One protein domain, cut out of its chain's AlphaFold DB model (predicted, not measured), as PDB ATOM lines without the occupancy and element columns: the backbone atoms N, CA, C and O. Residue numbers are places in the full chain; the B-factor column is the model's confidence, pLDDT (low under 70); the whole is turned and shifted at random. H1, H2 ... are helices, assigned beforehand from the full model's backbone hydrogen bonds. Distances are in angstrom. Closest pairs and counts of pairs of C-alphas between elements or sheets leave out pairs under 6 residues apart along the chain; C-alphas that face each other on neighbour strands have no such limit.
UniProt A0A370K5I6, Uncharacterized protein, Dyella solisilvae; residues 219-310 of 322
ATOM      1  N   TRP A 219      -4.277 -38.443 -10.564       92.44
ATOM      2  CA  TRP A 219      -3.706 -37.147 -10.221       92.44
ATOM      3  C   TRP A 219      -2.327 -37.268  -9.571       92.44
ATOM      4  O   TRP A 219      -1.500 -36.370  -9.710       92.44
ATOM      5  N   ARG A 220      -2.026 -38.408  -8.933       94.06
ATOM      6  CA  ARG A 220      -0.721 -38.684  -8.312       94.06
ATOM      7  C   ARG A 220       0.420 -38.716  -9.335       94.06
ATOM      8  O   ARG A 220       1.579 -38.554  -8.960       94.06
ATOM      9  N   GLN A 221       0.106 -38.925 -10.614       91.75
ATOM     10  CA  GLN A 221       1.065 -38.889 -11.724       91.75
ATOM     11  C   GLN A 221       1.174 -37.501 -12.379       91.75
ATOM     12  O   GLN A 221       2.005 -37.309 -13.265       91.75
ATOM     13  N   GLY A 222       0.342 -36.544 -11.960       89.69
ATOM     14  CA  GLY A 222       0.320 -35.185 -12.484       89.69
ATOM     15  C   GLY A 222       1.565 -34.374 -12.127       89.69
ATOM     16  O   GLY A 222       2.326 -34.693 -11.203       89.69
ATOM     17  N   ALA A 223       1.770 -33.277 -12.858       91.44
ATOM     18  CA  ALA A 223       2.830 -32.327 -12.547       91.44
ATOM     19  C   ALA A 223       2.647 -31.786 -11.121       91.44
ATOM     20  O   ALA A 223       1.541 -31.486 -10.687       91.44
ATOM     21  N   ASN A 224       3.745 -31.663 -10.378       95.69
ATOM     22  CA  ASN A 224       3.766 -31.194  -8.989       95.69
ATOM     23  C   ASN A 224       3.005 -32.046  -7.953       95.69
ATOM     24  O   ASN A 224       3.120 -31.742  -6.766       95.69
ATOM     25  N   ALA A 225       2.333 -33.143  -8.323       96.19
ATOM     26  CA  ALA A 225       1.624 -34.000  -7.367       96.19
ATOM     27  C   ALA A 225       2.558 -34.519  -6.261       96.19
ATOM     28  O   ALA A 225       2.282 -34.361  -5.075       96.19
ATOM     29  N   ALA A 226       3.746 -35.009  -6.634       97.19
ATOM     30  CA  ALA A 226       4.764 -35.433  -5.671       97.19
ATOM     31  C   ALA A 226       5.221 -34.300  -4.731       97.19
ATOM     32  O   ALA A 226       5.602 -34.564  -3.592       97.19
ATOM     33  N   ARG A 227       5.211 -33.037  -5.188       97.31
ATOM     34  CA  ARG A 227       5.527 -31.871  -4.345       97.31
ATOM     35  C   ARG A 227       4.388 -31.595  -3.365       97.31
ATOM     36  O   ARG A 227       4.666 -31.471  -2.178       97.31
ATOM     37  N   ALA A 228       3.147 -31.544  -3.846       97.44
ATOM     38  CA  ALA A 228       1.965 -31.343  -3.012       97.44
ATOM     39  C   ALA A 228       1.857 -32.415  -1.918       97.44
ATOM     40  O   ALA A 228       1.714 -32.072  -0.750       97.44
ATOM     41  N   ILE A 229       2.035 -33.693  -2.276       97.62
ATOM     42  CA  ILE A 229       2.014 -34.814  -1.324       97.62
ATOM     43  C   ILE A 229       3.076 -34.622  -0.239       97.62
ATOM     44  O   ILE A 229       2.753 -34.687   0.941       97.62
ATOM     45  N   ARG A 230       4.332 -34.318  -0.607       97.62
ATOM     46  CA  ARG A 230       5.391 -34.067   0.387       97.62
ATOM     47  C   ARG A 230       5.047 -32.921   1.335       97.62
ATOM     48  O   ARG A 230       5.340 -33.030   2.520       97.62
ATOM     49  N   LEU A 231       4.464 -31.840   0.819       97.56
ATOM     50  CA  LEU A 231       4.059 -30.699   1.638       97.56
ATOM     51  C   LEU A 231       2.939 -31.093   2.603       97.56
ATOM     52  O   LEU A 231       3.100 -30.904   3.801       97.56
ATOM     53  N   VAL A 232       1.865 -31.728   2.128       97.31
ATOM     54  CA  VAL A 232       0.775 -32.214   2.994       97.31
ATOM     55  C   VAL A 232       1.299 -33.179   4.065       97.31
ATOM     56  O   VAL A 232       0.945 -33.056   5.236       97.31
ATOM     57  N   THR A 233       2.206 -34.092   3.703       97.25
ATOM     58  CA  THR A 233       2.847 -35.007   4.658       97.25
ATOM     59  C   THR A 233       3.703 -34.285   5.696       97.25
ATOM     60  O   THR A 233       3.688 -34.669   6.863       97.25
ATOM     61  N   ALA A 234       4.409 -33.214   5.322       96.69
ATOM     62  CA  ALA A 234       5.174 -32.405   6.274       96.69
ATOM     63  C   ALA A 234       4.286 -31.725   7.335       96.69
ATOM     64  O   ALA A 234       4.772 -31.413   8.419       96.69
ATOM     65  N   HIS A 235       2.988 -31.561   7.056       96.31
ATOM     66  CA  HIS A 235       1.975 -31.056   7.991       96.31
ATOM     67  C   HIS A 235       1.141 -32.172   8.643       96.31
ATOM     68  O   HIS A 235       0.062 -31.926   9.173       96.31
ATOM     69  N   GLY A 236       1.631 -33.417   8.624       95.44
ATOM     70  CA  GLY A 236       0.990 -34.554   9.293       95.44
ATOM     71  C   GLY A 236      -0.160 -35.201   8.517       95.44
ATOM     72  O   GLY A 236      -0.891 -36.004   9.089       95.44
ATOM     73  N   GLY A 237      -0.329 -34.861   7.238       96.44
ATOM     74  CA  GLY A 237      -1.327 -35.467   6.358       96.44
ATOM     75  C   GLY A 237      -0.764 -36.571   5.463       96.44
ATOM     76  O   GLY A 237       0.357 -37.059   5.620       96.44
ATOM     77  N   SER A 238      -1.554 -36.940   4.466       96.31
ATOM     78  CA  SER A 238      -1.245 -37.950   3.455       96.31
ATOM     79  C   SER A 238      -1.756 -37.526   2.076       96.31
ATOM     80  O   SER A 238      -2.495 -36.552   1.936       96.31
ATOM     81  N   ASP A 239      -1.395 -38.269   1.035       95.56
ATOM     82  CA  ASP A 239      -2.002 -38.108  -0.289       95.56
ATOM     83  C   ASP A 239      -3.516 -38.391  -0.272       95.56
ATOM     84  O   ASP A 239      -4.261 -37.796  -1.048       95.56
ATOM     85  N   TYR A 240      -3.988 -39.235   0.650       94.19
ATOM     86  CA  TYR A 240      -5.415 -39.454   0.871       94.19
ATOM     87  C   TYR A 240      -6.145 -38.176   1.312       94.19
ATOM     88  O   TYR A 240      -7.275 -37.955   0.899       94.19
ATOM     89  N   ASP A 241      -5.508 -37.287   2.080       95.38
ATOM     90  CA  ASP A 241      -6.140 -36.031   2.508       95.38
ATOM     91  C   ASP A 241      -6.359 -35.045   1.352       95.38
ATOM     92  O   ASP A 241      -7.311 -34.268   1.383       95.38
ATOM     93  N   LEU A 242      -5.516 -35.110   0.317       96.06
ATOM     94  CA  LEU A 242      -5.696 -34.391  -0.946       96.06
ATOM     95  C   LEU A 242      -6.914 -34.923  -1.712       96.06
ATOM     96  O   LEU A 242      -7.814 -34.152  -2.040       96.06
ATOM     97  N   GLU A 243      -6.955 -36.234  -1.957       95.56
ATOM     98  CA  GLU A 243      -8.071 -36.910  -2.637       95.56
ATOM     99  C   GLU A 243      -9.398 -36.640  -1.918       95.56
ATOM    100  O   GLU A 243     -10.374 -36.199  -2.522       95.56
ATOM    101  N   GLU A 244      -9.406 -36.821  -0.602       94.56
ATOM    102  CA  GLU A 244     -10.582 -36.635   0.232       94.56
ATOM    103  C   GLU A 244     -11.076 -35.183   0.226       94.56
ATOM    104  O   GLU A 244     -12.278 -34.941   0.122       94.56
ATOM    105  N   ALA A 245     -10.172 -34.198   0.293       96.94
ATOM    106  CA  ALA A 245     -10.557 -32.793   0.204       96.94
ATOM    107  C   ALA A 245     -11.233 -32.480  -1.143       96.94
ATOM    108  O   ALA A 245     -12.207 -31.727  -1.180       96.94
ATOM    109  N   VAL A 246     -10.770 -33.082  -2.243       97.31
ATOM    110  CA  VAL A 246     -11.390 -32.924  -3.569       97.31
ATOM    111  C   VAL A 246     -12.777 -33.566  -3.618       97.31
ATOM    112  O   VAL A 246     -13.725 -32.929  -4.081       97.31
ATOM    113  N   CYS A 247     -12.933 -34.779  -3.084       95.38
ATOM    114  CA  CYS A 247     -14.229 -35.456  -2.988       95.38
ATOM    115  C   CYS A 247     -15.237 -34.647  -2.154       95.38
ATOM    116  O   CYS A 247     -16.368 -34.426  -2.589       95.38
ATOM    117  N   LEU A 248     -14.821 -34.123  -0.995       95.56
ATOM    118  CA  LEU A 248     -15.658 -33.277  -0.135       95.56
ATOM    119  C   LEU A 248     -16.024 -31.941  -0.801       95.56
ATOM    120  O   LEU A 248     -17.149 -31.447  -0.646       95.56
ATOM    121  N   LEU A 249     -15.100 -31.351  -1.565       97.50
ATOM    122  CA  LEU A 249     -15.375 -30.152  -2.352       97.50
ATOM    123  C   LEU A 249     -16.439 -30.445  -3.415       97.50
ATOM    124  O   LEU A 249     -17.432 -29.724  -3.494       97.50
ATOM    125  N   MET A 250     -16.280 -31.512  -4.200       97.81
ATOM    126  CA  MET A 250     -17.230 -31.868  -5.256       97.81
ATOM    127  C   MET A 250     -18.597 -32.278  -4.708       97.81
ATOM    128  O   MET A 250     -19.613 -31.838  -5.244       97.81
ATOM    129  N   GLN A 251     -18.650 -33.002  -3.587       95.44
ATOM    130  CA  GLN A 251     -19.882 -33.238  -2.828       95.44
ATOM    131  C   GLN A 251     -20.613 -31.924  -2.526       95.44
ATOM    132  O   GLN A 251     -21.819 -31.792  -2.756       95.44
ATOM    133  N   THR A 252     -19.872 -30.929  -2.037       95.94
ATOM    134  CA  THR A 252     -20.404 -29.617  -1.654       95.94
ATOM    135  C   THR A 252     -20.898 -28.844  -2.877       95.94
ATOM    136  O   THR A 252     -22.049 -28.399  -2.907       95.94
ATOM    137  N   LYS A 253     -20.057 -28.707  -3.908       97.50
ATOM    138  CA  LYS A 253     -20.347 -27.911  -5.108       97.50
ATOM    139  C   LYS A 253     -21.452 -28.522  -5.961       97.50
ATOM    140  O   LYS A 253     -22.324 -27.793  -6.429       97.50
ATOM    141  N   LEU A 254     -21.485 -29.846  -6.103       96.94
ATOM    142  CA  LEU A 254     -22.547 -30.520  -6.844       96.94
ATOM    143  C   LEU A 254     -23.891 -30.409  -6.116       96.94
ATOM    144  O   LEU A 254     -24.900 -30.115  -6.748       96.94
ATOM    145  N   THR A 255     -23.909 -30.537  -4.786       95.50
ATOM    146  CA  THR A 255     -25.127 -30.306  -3.987       95.50
ATOM    147  C   THR A 255     -25.647 -28.873  -4.146       95.50
ATOM    148  O   THR A 255     -26.839 -28.670  -4.388       95.50
ATOM    149  N   GLN A 256     -24.758 -27.876  -4.101       95.44
ATOM    150  CA  GLN A 256     -25.109 -26.469  -4.335       95.44
ATOM    151  C   GLN A 256     -25.647 -26.225  -5.752       95.44
ATOM    152  O   GLN A 256     -26.608 -25.475  -5.918       95.44
ATOM    153  N   ALA A 257     -25.093 -26.893  -6.769       95.31
ATOM    154  CA  ALA A 257     -25.569 -26.802  -8.152       95.31
ATOM    155  C   ALA A 257     -26.996 -27.356  -8.354       95.31
ATOM    156  O   ALA A 257     -27.626 -27.069  -9.375       95.31
ATOM    157  N   TYR A 258     -27.509 -28.117  -7.382       93.94
ATOM    158  CA  TYR A 258     -28.900 -28.579  -7.295       93.94
ATOM    159  C   TYR A 258     -29.778 -27.695  -6.392       93.94
ATOM    160  O   TYR A 258     -30.908 -28.057  -6.079       93.94
ATOM    161  N   GLY A 259     -29.279 -26.536  -5.952       93.19
ATOM    162  CA  GLY A 259     -30.013 -25.613  -5.081       93.19
ATOM    163  C   GLY A 259     -30.180 -26.113  -3.643       93.19
ATOM    164  O   GLY A 259     -30.930 -25.518  -2.871       93.19
ATOM    165  N   ALA A 260     -29.492 -27.192  -3.269       90.69
ATOM    166  CA  ALA A 260     -29.532 -27.740  -1.925       90.69
ATOM    167  C   ALA A 260     -28.394 -27.171  -1.071       90.69
ATOM    168  O   ALA A 260     -27.288 -26.892  -1.543       90.69
ATOM    169  N   ARG A 261     -28.659 -27.022   0.231       88.06
ATOM    170  CA  ARG A 261     -27.613 -26.688   1.194       88.06
ATOM    171  C   ARG A 261     -26.783 -27.948   1.466       88.06
ATOM    172  O   ARG A 261     -27.370 -28.970   1.820       88.06
ATOM    173  N   PRO A 262     -25.448 -27.897   1.338       85.25
ATOM    174  CA  PRO A 262     -24.603 -29.022   1.711       85.25
ATOM    175  C   PRO A 262     -24.743 -29.290   3.215       85.25
ATOM    176  O   PRO A 262     -24.685 -28.364   4.027       85.25
ATOM    177  N   SER A 263     -24.945 -30.556   3.573       77.81
ATOM    178  CA  SER A 263     -24.925 -31.034   4.956       77.81
ATOM    179  C   SER A 263     -23.576 -31.699   5.194       77.81
ATOM    180  O   SER A 263     -23.405 -32.873   4.877       77.81
ATOM    181  N   ARG A 264     -22.602 -30.932   5.690       80.56
ATOM    182  CA  ARG A 264     -21.275 -31.432   6.061       80.56
ATOM    183  C   ARG A 264     -21.019 -31.092   7.523       80.56
ATOM    184  O   ARG A 264     -21.171 -29.936   7.915       80.56
ATOM    185  N   ASP A 265     -20.665 -32.101   8.309       79.75
ATOM    186  CA  ASP A 265     -20.189 -31.913   9.675       79.75
ATOM    187  C   ASP A 265     -18.657 -31.861   9.667       79.75
ATOM    188  O   ASP A 265     -17.978 -32.880   9.549       79.75
ATOM    189  N   ASP A 266     -18.113 -30.649   9.773       83.81
ATOM    190  CA  ASP A 266     -16.666 -30.416   9.780       83.81
ATOM    191  C   ASP A 266     -16.006 -30.809  11.111       83.81
ATOM    192  O   ASP A 266     -14.777 -30.803  11.202       83.81
ATOM    193  N   SER A 267     -16.778 -31.137  12.156       78.44
ATOM    194  CA  SER A 267     -16.232 -31.398  13.494       78.44
ATOM    195  C   SER A 267     -15.279 -32.595  13.512       78.44
ATOM    196  O   SER A 267     -14.213 -32.523  14.124       78.44
ATOM    197  N   ALA A 268     -15.598 -33.649  12.757       75.25
ATOM    198  CA  ALA A 268     -14.754 -34.831  12.603       75.25
ATOM    199  C   ALA A 268     -13.449 -34.559  11.829       75.25
ATOM    200  O   ALA A 268     -12.524 -35.366  11.881       75.25
ATOM    201  N   LEU A 269     -13.363 -33.430  11.117       82.62
ATOM    202  CA  LEU A 269     -12.201 -33.026  10.320       82.62
ATOM    203  C   LEU A 269     -11.372 -31.926  10.998       82.62
ATOM    204  O   LEU A 269     -10.401 -31.438  10.410       82.62
ATOM    205  N   ALA A 270     -11.755 -31.498  12.202       84.19
ATOM    206  CA  ALA A 270     -11.118 -30.383  12.885       84.19
ATOM    207  C   ALA A 270      -9.606 -30.611  13.052       84.19
ATOM    208  O   ALA A 270      -9.166 -31.665  13.506       84.19
ATOM    209  N   ASN A 271      -8.817 -29.586  12.716       87.44
ATOM    210  CA  ASN A 271      -7.351 -29.584  12.818       87.44
ATOM    211  C   ASN A 271      -6.641 -30.641  11.951       87.44
ATOM    212  O   ASN A 271      -5.570 -31.118  12.315       87.44
ATOM    213  N   THR A 272      -7.224 -31.004  10.805       93.75
ATOM    214  CA  THR A 272      -6.583 -31.888   9.821       93.75
ATOM    215  C   THR A 272      -6.120 -31.103   8.585       93.75
ATOM    216  O   THR A 272      -6.825 -30.176   8.166       93.75
ATOM    217  N   PRO A 273      -5.006 -31.494   7.930       95.31
ATOM    218  CA  PRO A 273      -4.588 -30.910   6.648       95.31
ATOM    219  C   PRO A 273      -5.676 -30.981   5.572       95.31
ATOM    220  O   PRO A 273      -5.817 -30.083   4.749       95.31
ATOM    221  N   ARG A 274      -6.515 -32.019   5.618       96.00
ATOM    222  CA  ARG A 274      -7.687 -32.167   4.751       96.00
ATOM    223  C   ARG A 274      -8.656 -30.993   4.859       96.00
ATOM    224  O   ARG A 274      -9.055 -30.442   3.838       96.00
ATOM    225  N   LEU A 275      -9.049 -30.614   6.079       95.69
ATOM    226  CA  LEU A 275      -9.983 -29.505   6.287       95.69
ATOM    227  C   LEU A 275      -9.360 -28.167   5.889       95.69
ATOM    228  O   LEU A 275     -10.044 -27.311   5.329       95.69
ATOM    229  N   GLU A 276      -8.071 -27.983   6.171       96.62
ATOM    230  CA  GLU A 276      -7.339 -26.783   5.775       96.62
ATOM    231  C   GLU A 276      -7.302 -26.626   4.247       96.62
ATOM    232  O   GLU A 276      -7.686 -25.576   3.726       96.62
ATOM    233  N   LEU A 277      -6.952 -27.697   3.528       97.56
ATOM    234  CA  LEU A 277      -6.953 -27.724   2.067       97.56
ATOM    235  C   LEU A 277      -8.354 -27.518   1.482       97.56
ATOM    236  O   LEU A 277      -8.530 -26.728   0.556       97.56
ATOM    237  N   LEU A 278      -9.366 -28.193   2.031       97.44
ATOM    238  CA  LEU A 278     -10.758 -28.037   1.612       97.44
ATOM    239  C   LEU A 278     -11.215 -26.579   1.718       97.44
ATOM    240  O   LEU A 278     -11.750 -26.032   0.756       97.44
ATOM    241  N   ARG A 279     -10.934 -25.916   2.845       96.69
ATOM    242  CA  ARG A 279     -11.258 -24.495   3.044       96.69
ATOM    243  C   ARG A 279     -10.490 -23.581   2.092       96.69
ATOM    244  O   ARG A 279     -11.046 -22.581   1.640       96.69
ATOM    245  N   ALA A 280      -9.234 -23.906   1.784       97.31
ATOM    246  CA  ALA A 280      -8.454 -23.167   0.796       97.31
ATOM    247  C   ALA A 280      -9.093 -23.250  -0.600       97.31
ATOM    248  O   ALA A 280      -9.379 -22.217  -1.207       97.31
ATOM    249  N   MET A 281      -9.443 -24.458  -1.044       98.12
ATOM    250  CA  MET A 281     -10.140 -24.672  -2.314       98.12
ATOM    251  C   MET A 281     -11.528 -24.018  -2.353       98.12
ATOM    252  O   MET A 281     -11.930 -23.485  -3.384       98.12
ATOM    253  N   GLU A 282     -12.276 -24.032  -1.246       97.25
ATOM    254  CA  GLU A 282     -13.577 -23.359  -1.153       97.25
ATOM    255  C   GLU A 282     -13.454 -21.840  -1.291       97.25
ATOM    256  O   GLU A 282     -14.256 -21.231  -2.004       97.25
ATOM    257  N   ARG A 283     -12.448 -21.242  -0.639       97.62
ATOM    258  CA  ARG A 283     -12.138 -19.808  -0.728       97.62
ATOM    259  C   ARG A 283     -11.762 -19.408  -2.154       97.62
ATOM    260  O   ARG A 283     -12.258 -18.398  -2.646       97.62
ATOM    261  N   ASP A 284     -10.933 -20.209  -2.815       98.00
ATOM    262  CA  ASP A 284     -10.378 -19.892  -4.136       98.00
ATOM    263  C   ASP A 284     -11.199 -20.501  -5.296       98.00
ATOM    264  O   ASP A 284     -10.800 -20.465  -6.459       98.00
ATOM    265  N   TRP A 285     -12.407 -21.000  -5.007       97.94
ATOM    266  CA  TRP A 285     -13.291 -21.637  -5.988       97.94
ATOM    267  C   TRP A 285     -13.631 -20.740  -7.187       97.94
ATOM    268  O   TRP A 285     -13.636 -21.200  -8.326       97.94
ATOM    269  N   ALA A 286     -13.863 -19.443  -6.964       97.25
ATOM    270  CA  ALA A 286     -14.157 -18.509  -8.054       97.25
ATOM    271  C   ALA A 286     -12.977 -18.370  -9.038       97.25
ATOM    272  O   ALA A 286     -13.176 -18.184 -10.239       97.25
ATOM    273  N   GLN A 287     -11.736 -18.498  -8.548       96.56
ATOM    274  CA  GLN A 287     -10.546 -18.511  -9.401       96.56
ATOM    275  C   GLN A 287     -10.513 -19.778 -10.264       96.56
ATOM    276  O   GLN A 287     -10.233 -19.694 -11.462       96.56
ATOM    277  N   TYR A 288     -10.840 -20.934  -9.682       97.31
ATOM    278  CA  TYR A 288     -10.994 -22.181 -10.428       97.31
ATOM    279  C   TYR A 288     -12.054 -22.057 -11.535       97.31
ATOM    280  O   TYR A 288     -11.794 -22.409 -12.692       97.31
ATOM    281  N   GLU A 289     -13.223 -21.492 -11.219       96.56
ATOM    282  CA  GLU A 289     -14.302 -21.269 -12.188       96.56
ATOM    283  C   GLU A 289     -13.852 -20.388 -13.364       96.56
ATOM    284  O   GLU A 289     -14.176 -20.701 -14.510       96.56
ATOM    285  N   GLY A 290     -13.033 -19.361 -13.111       95.88
ATOM    286  CA  GLY A 290     -12.459 -18.502 -14.155       95.88
ATOM    287  C   GLY A 290     -11.345 -19.147 -14.997       95.88
ATOM    288  O   GLY A 290     -11.116 -18.731 -16.132       95.88
ATOM    289  N   ALA A 291     -10.657 -20.171 -14.483       94.75
ATOM    290  CA  ALA A 291      -9.504 -20.801 -15.132       94.75
ATOM    291  C   ALA A 291      -9.892 -22.053 -15.943       94.75
ATOM    292  O   ALA A 291      -9.599 -23.172 -15.534       94.75
ATOM    293  N   SER A 292     -10.527 -21.887 -17.107       91.69
ATOM    294  CA  SER A 292     -11.160 -22.980 -17.878       91.69
ATOM    295  C   SER A 292     -10.263 -24.167 -18.268       91.69
ATOM    296  O   SER A 292     -10.785 -25.225 -18.606       91.69
ATOM    297  N   SER A 293      -8.936 -24.011 -18.260       92.25
ATOM    298  CA  SER A 293      -7.978 -25.077 -18.588       92.25
ATOM    299  C   SER A 293      -7.605 -25.976 -17.406       92.25
ATOM    300  O   SER A 293      -6.904 -26.963 -17.605       92.25
ATOM    301  N   LEU A 294      -8.010 -25.625 -16.184       94.62
ATOM    302  CA  LEU A 294      -7.619 -26.317 -14.957       94.62
ATOM    303  C   LEU A 294      -8.710 -27.305 -14.538       94.62
ATOM    304  O   LEU A 294      -9.852 -26.886 -14.356       94.62
ATOM    305  N   ASN A 295      -8.389 -28.588 -14.360       95.94
ATOM    306  CA  ASN A 295      -9.311 -29.546 -13.736       95.94
ATOM    307  C   ASN A 295      -9.225 -29.485 -12.200       95.94
ATOM    308  O   ASN A 295      -8.328 -28.853 -11.643       95.94
ATOM    309  N   VAL A 296     -10.188 -30.093 -11.503       97.06
ATOM    310  CA  VAL A 296     -10.273 -29.992 -10.036       97.06
ATOM    311  C   VAL A 296      -9.088 -30.652  -9.318       97.06
ATOM    312  O   VAL A 296      -8.681 -30.181  -8.257       97.06
ATOM    313  N   ALA A 297      -8.489 -31.694  -9.898       96.69
ATOM    314  CA  ALA A 297      -7.327 -32.357  -9.317       96.69
ATOM    315  C   ALA A 297      -6.080 -31.459  -9.375       96.69
ATOM    316  O   ALA A 297      -5.409 -31.261  -8.362       96.69
ATOM    317  N   ASP A 298      -5.812 -30.848 -10.532       95.88
ATOM    318  CA  ASP A 298      -4.715 -29.891 -10.704       95.88
ATOM    319  C   ASP A 298      -4.921 -28.641  -9.836       95.88
ATOM    320  O   ASP A 298      -3.966 -28.110  -9.260       95.88
ATOM    321  N   PHE A 299      -6.172 -28.192  -9.687       97.31
ATOM    322  CA  PHE A 299      -6.535 -27.120  -8.760       97.31
ATOM    323  C   PHE A 299      -6.179 -27.470  -7.314       97.31
ATOM    324  O   PHE A 299      -5.514 -26.681  -6.645       97.31
ATOM    325  N   ALA A 300      -6.535 -28.668  -6.852       97.56
ATOM    326  CA  ALA A 300      -6.213 -29.124  -5.505       97.56
ATOM    327  C   ALA A 300      -4.707 -29.270  -5.263       97.56
ATOM    328  O   ALA A 300      -4.214 -28.893  -4.202       97.56
ATOM    329  N   VAL A 301      -3.957 -29.759  -6.256       97.38
ATOM    330  CA  VAL A 301      -2.487 -29.814  -6.204       97.38
ATOM    331  C   VAL A 301      -1.899 -28.408  -6.059       97.38
ATOM    332  O   VAL A 301      -1.024 -28.196  -5.217       97.38
ATOM    333  N   GLY A 302      -2.388 -27.438  -6.836       96.75
ATOM    334  CA  GLY A 302      -1.976 -26.036  -6.731       96.75
ATOM    335  C   GLY A 302      -2.294 -25.423  -5.366       96.75
ATOM    336  O   GLY A 302      -1.416 -24.826  -4.738       96.75
ATOM    337  N   GLU A 303      -3.516 -25.629  -4.869       97.69
ATOM    338  CA  GLU A 303      -3.955 -25.130  -3.561       97.69
ATOM    339  C   GLU A 303      -3.195 -25.778  -2.403       97.69
ATOM    340  O   GLU A 303      -2.850 -25.090  -1.443       97.69
ATOM    341  N   ALA A 304      -2.837 -27.059  -2.502       97.50
ATOM    342  CA  ALA A 304      -1.989 -27.710  -1.511       97.50
ATOM    343  C   ALA A 304      -0.583 -27.103  -1.477       97.50
ATOM    344  O   ALA A 304      -0.049 -26.848  -0.401       97.50
ATOM    345  N   ILE A 305       0.018 -26.812  -2.634       97.00
ATOM    346  CA  ILE A 305       1.347 -26.185  -2.672       97.00
ATOM    347  C   ILE A 305       1.303 -24.772  -2.091       97.00
ATOM    348  O   ILE A 305       2.156 -24.424  -1.279       97.00
ATOM    349  N   LYS A 306       0.295 -23.980  -2.460       95.69
ATOM    350  CA  LYS A 306       0.071 -22.635  -1.918       95.69
ATOM    351  C   LYS A 306      -0.139 -22.654  -0.403       95.69
ATOM    352  O   LYS A 306       0.478 -21.872   0.312       95.69
ATOM    353  N   THR A 307      -1.003 -23.543   0.078       95.81
ATOM    354  CA  THR A 307      -1.420 -23.596   1.487       95.81
ATOM    355  C   THR A 307      -0.298 -24.116   2.382       95.81
ATOM    356  O   THR A 307       0.028 -23.493   3.386       95.81
ATOM    357  N   PHE A 308       0.357 -25.210   1.989       96.06
ATOM    358  CA  PHE A 308       1.334 -25.896   2.838       96.06
ATOM    359  C   PHE A 308       2.794 -25.527   2.547       96.06
ATOM    360  O   PHE A 308       3.671 -25.838   3.354       96.06
ATOM    361  N   GLY A 309       3.073 -24.891   1.406       92.88
ATOM    362  CA  GLY A 309       4.420 -24.484   0.999       92.88
ATOM    363  C   GLY A 309       4.861 -23.117   1.522       92.88
ATOM    364  O   GLY A 309       6.055 -22.841   1.516       92.88
ATOM    365  N   GLY A 310       3.931 -22.261   1.962       79.81
ATOM    366  CA  GLY A 310       4.250 -20.904   2.430       79.81
ATOM    367  C   GLY A 310       4.816 -19.971   1.348       79.81
ATOM    368  O   GLY A 310       5.280 -18.878   1.669       79.81
TER     369      GLY A 310
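What this domain is: This is residues 219 to 310 of the 322 residues of an uncharacterized protein of Dyella solisilvae (UniProt A0A370K5I6). The long helix H2 forms one side of a compact cluster of crossing helices, with H4 and H6 packed on its first half and on each other, and H1 packed on H6 and on the first residues of H2. Past these contacts H2 runs on, and the chain folds back through residues 258 to 265 and the short H3 to reach H4, while H5 and residues 291 to 295 make a second turn from H4 to H6. The printed part has 92 residues, with six named helices in the order H1 to H6 and no named strand; its class is all helix. It is compact, with a radius of gyration of the C-alphas of 12.8 A, and rounded, with spans of 37 by 33 by 22 A.

Where its parts are: Find C-alpha 239 at (-2.002, -38.108, -0.289); from there H2, residues 239 to 257, runs 27.3 A to C-alpha 257 at (-25.569, -26.802, -8.152). Before it stands H1, residues 225 to 234, 14.2 A long. After it come H3, residues 266 to 269, then H4, residues 273 to 283, 15.3 A long, and H5, residues 285 to 290. H6, residues 296 to 309, runs 19.2 A and ends at C-alpha 309, at (4.420, -24.484, 0.999).

How they stand to each other: Start at H2 and H6, the hubs, which touch three helices each. H2 touches H6 with residues 242 to 246 alone; the closest C-alphas, of Val 246 and Ala 300, are 6.7 A apart, at a steep tilt of 56 degrees, opposite ways. Residues 241 to 249 of H2 touch H4, the closest C-alphas being those of Asp 241 and Arg 274, 4.7 A apart; the tilt of 36 degrees is only just steep, the same way. H4 touches H6 at Leu 277 and Ala 304, the closest C-alphas, 6.1 A apart, opposite ways at a steep tilt of 67 degrees, only just short of about perpendicular. H1 touches H6, closest at the C-alphas of Ala 228 and Ile 305, 5.2 A apart, at a steep tilt of 42 degrees, the same way. H1 also touches residues 239 to 242 of H2, about perpendicular at 75 degrees, closest at the C-alphas of Ile 229 and Asp 239, 5.3 A apart. The helix packing is mostly crossed, with none of these five pairs at a shallow tilt. H3 is close to H4 but not clearly touching, with the C-alphas of Leu 269 and Leu 275 closest at 5.8 A. H5 stands likewise to H6, with the C-alphas of Tyr 288 and Phe 299 closest at 6.9 A, and H4 and H5 meet only through their link. In H1, H2, H4, H5 and H6 every O i to N i+4 pair is within hydrogen-bond range; H3 is too short for such a pair.

The domain as a whole: Look to Ala 234 and Gly 259 for the two C-alphas farthest apart, 37.6 A. The printed part has no cut and no long link; H2 to H3 is short, and the other links are tight. The mean pLDDT of the printed part is 94.1, and no printed residue is under 70.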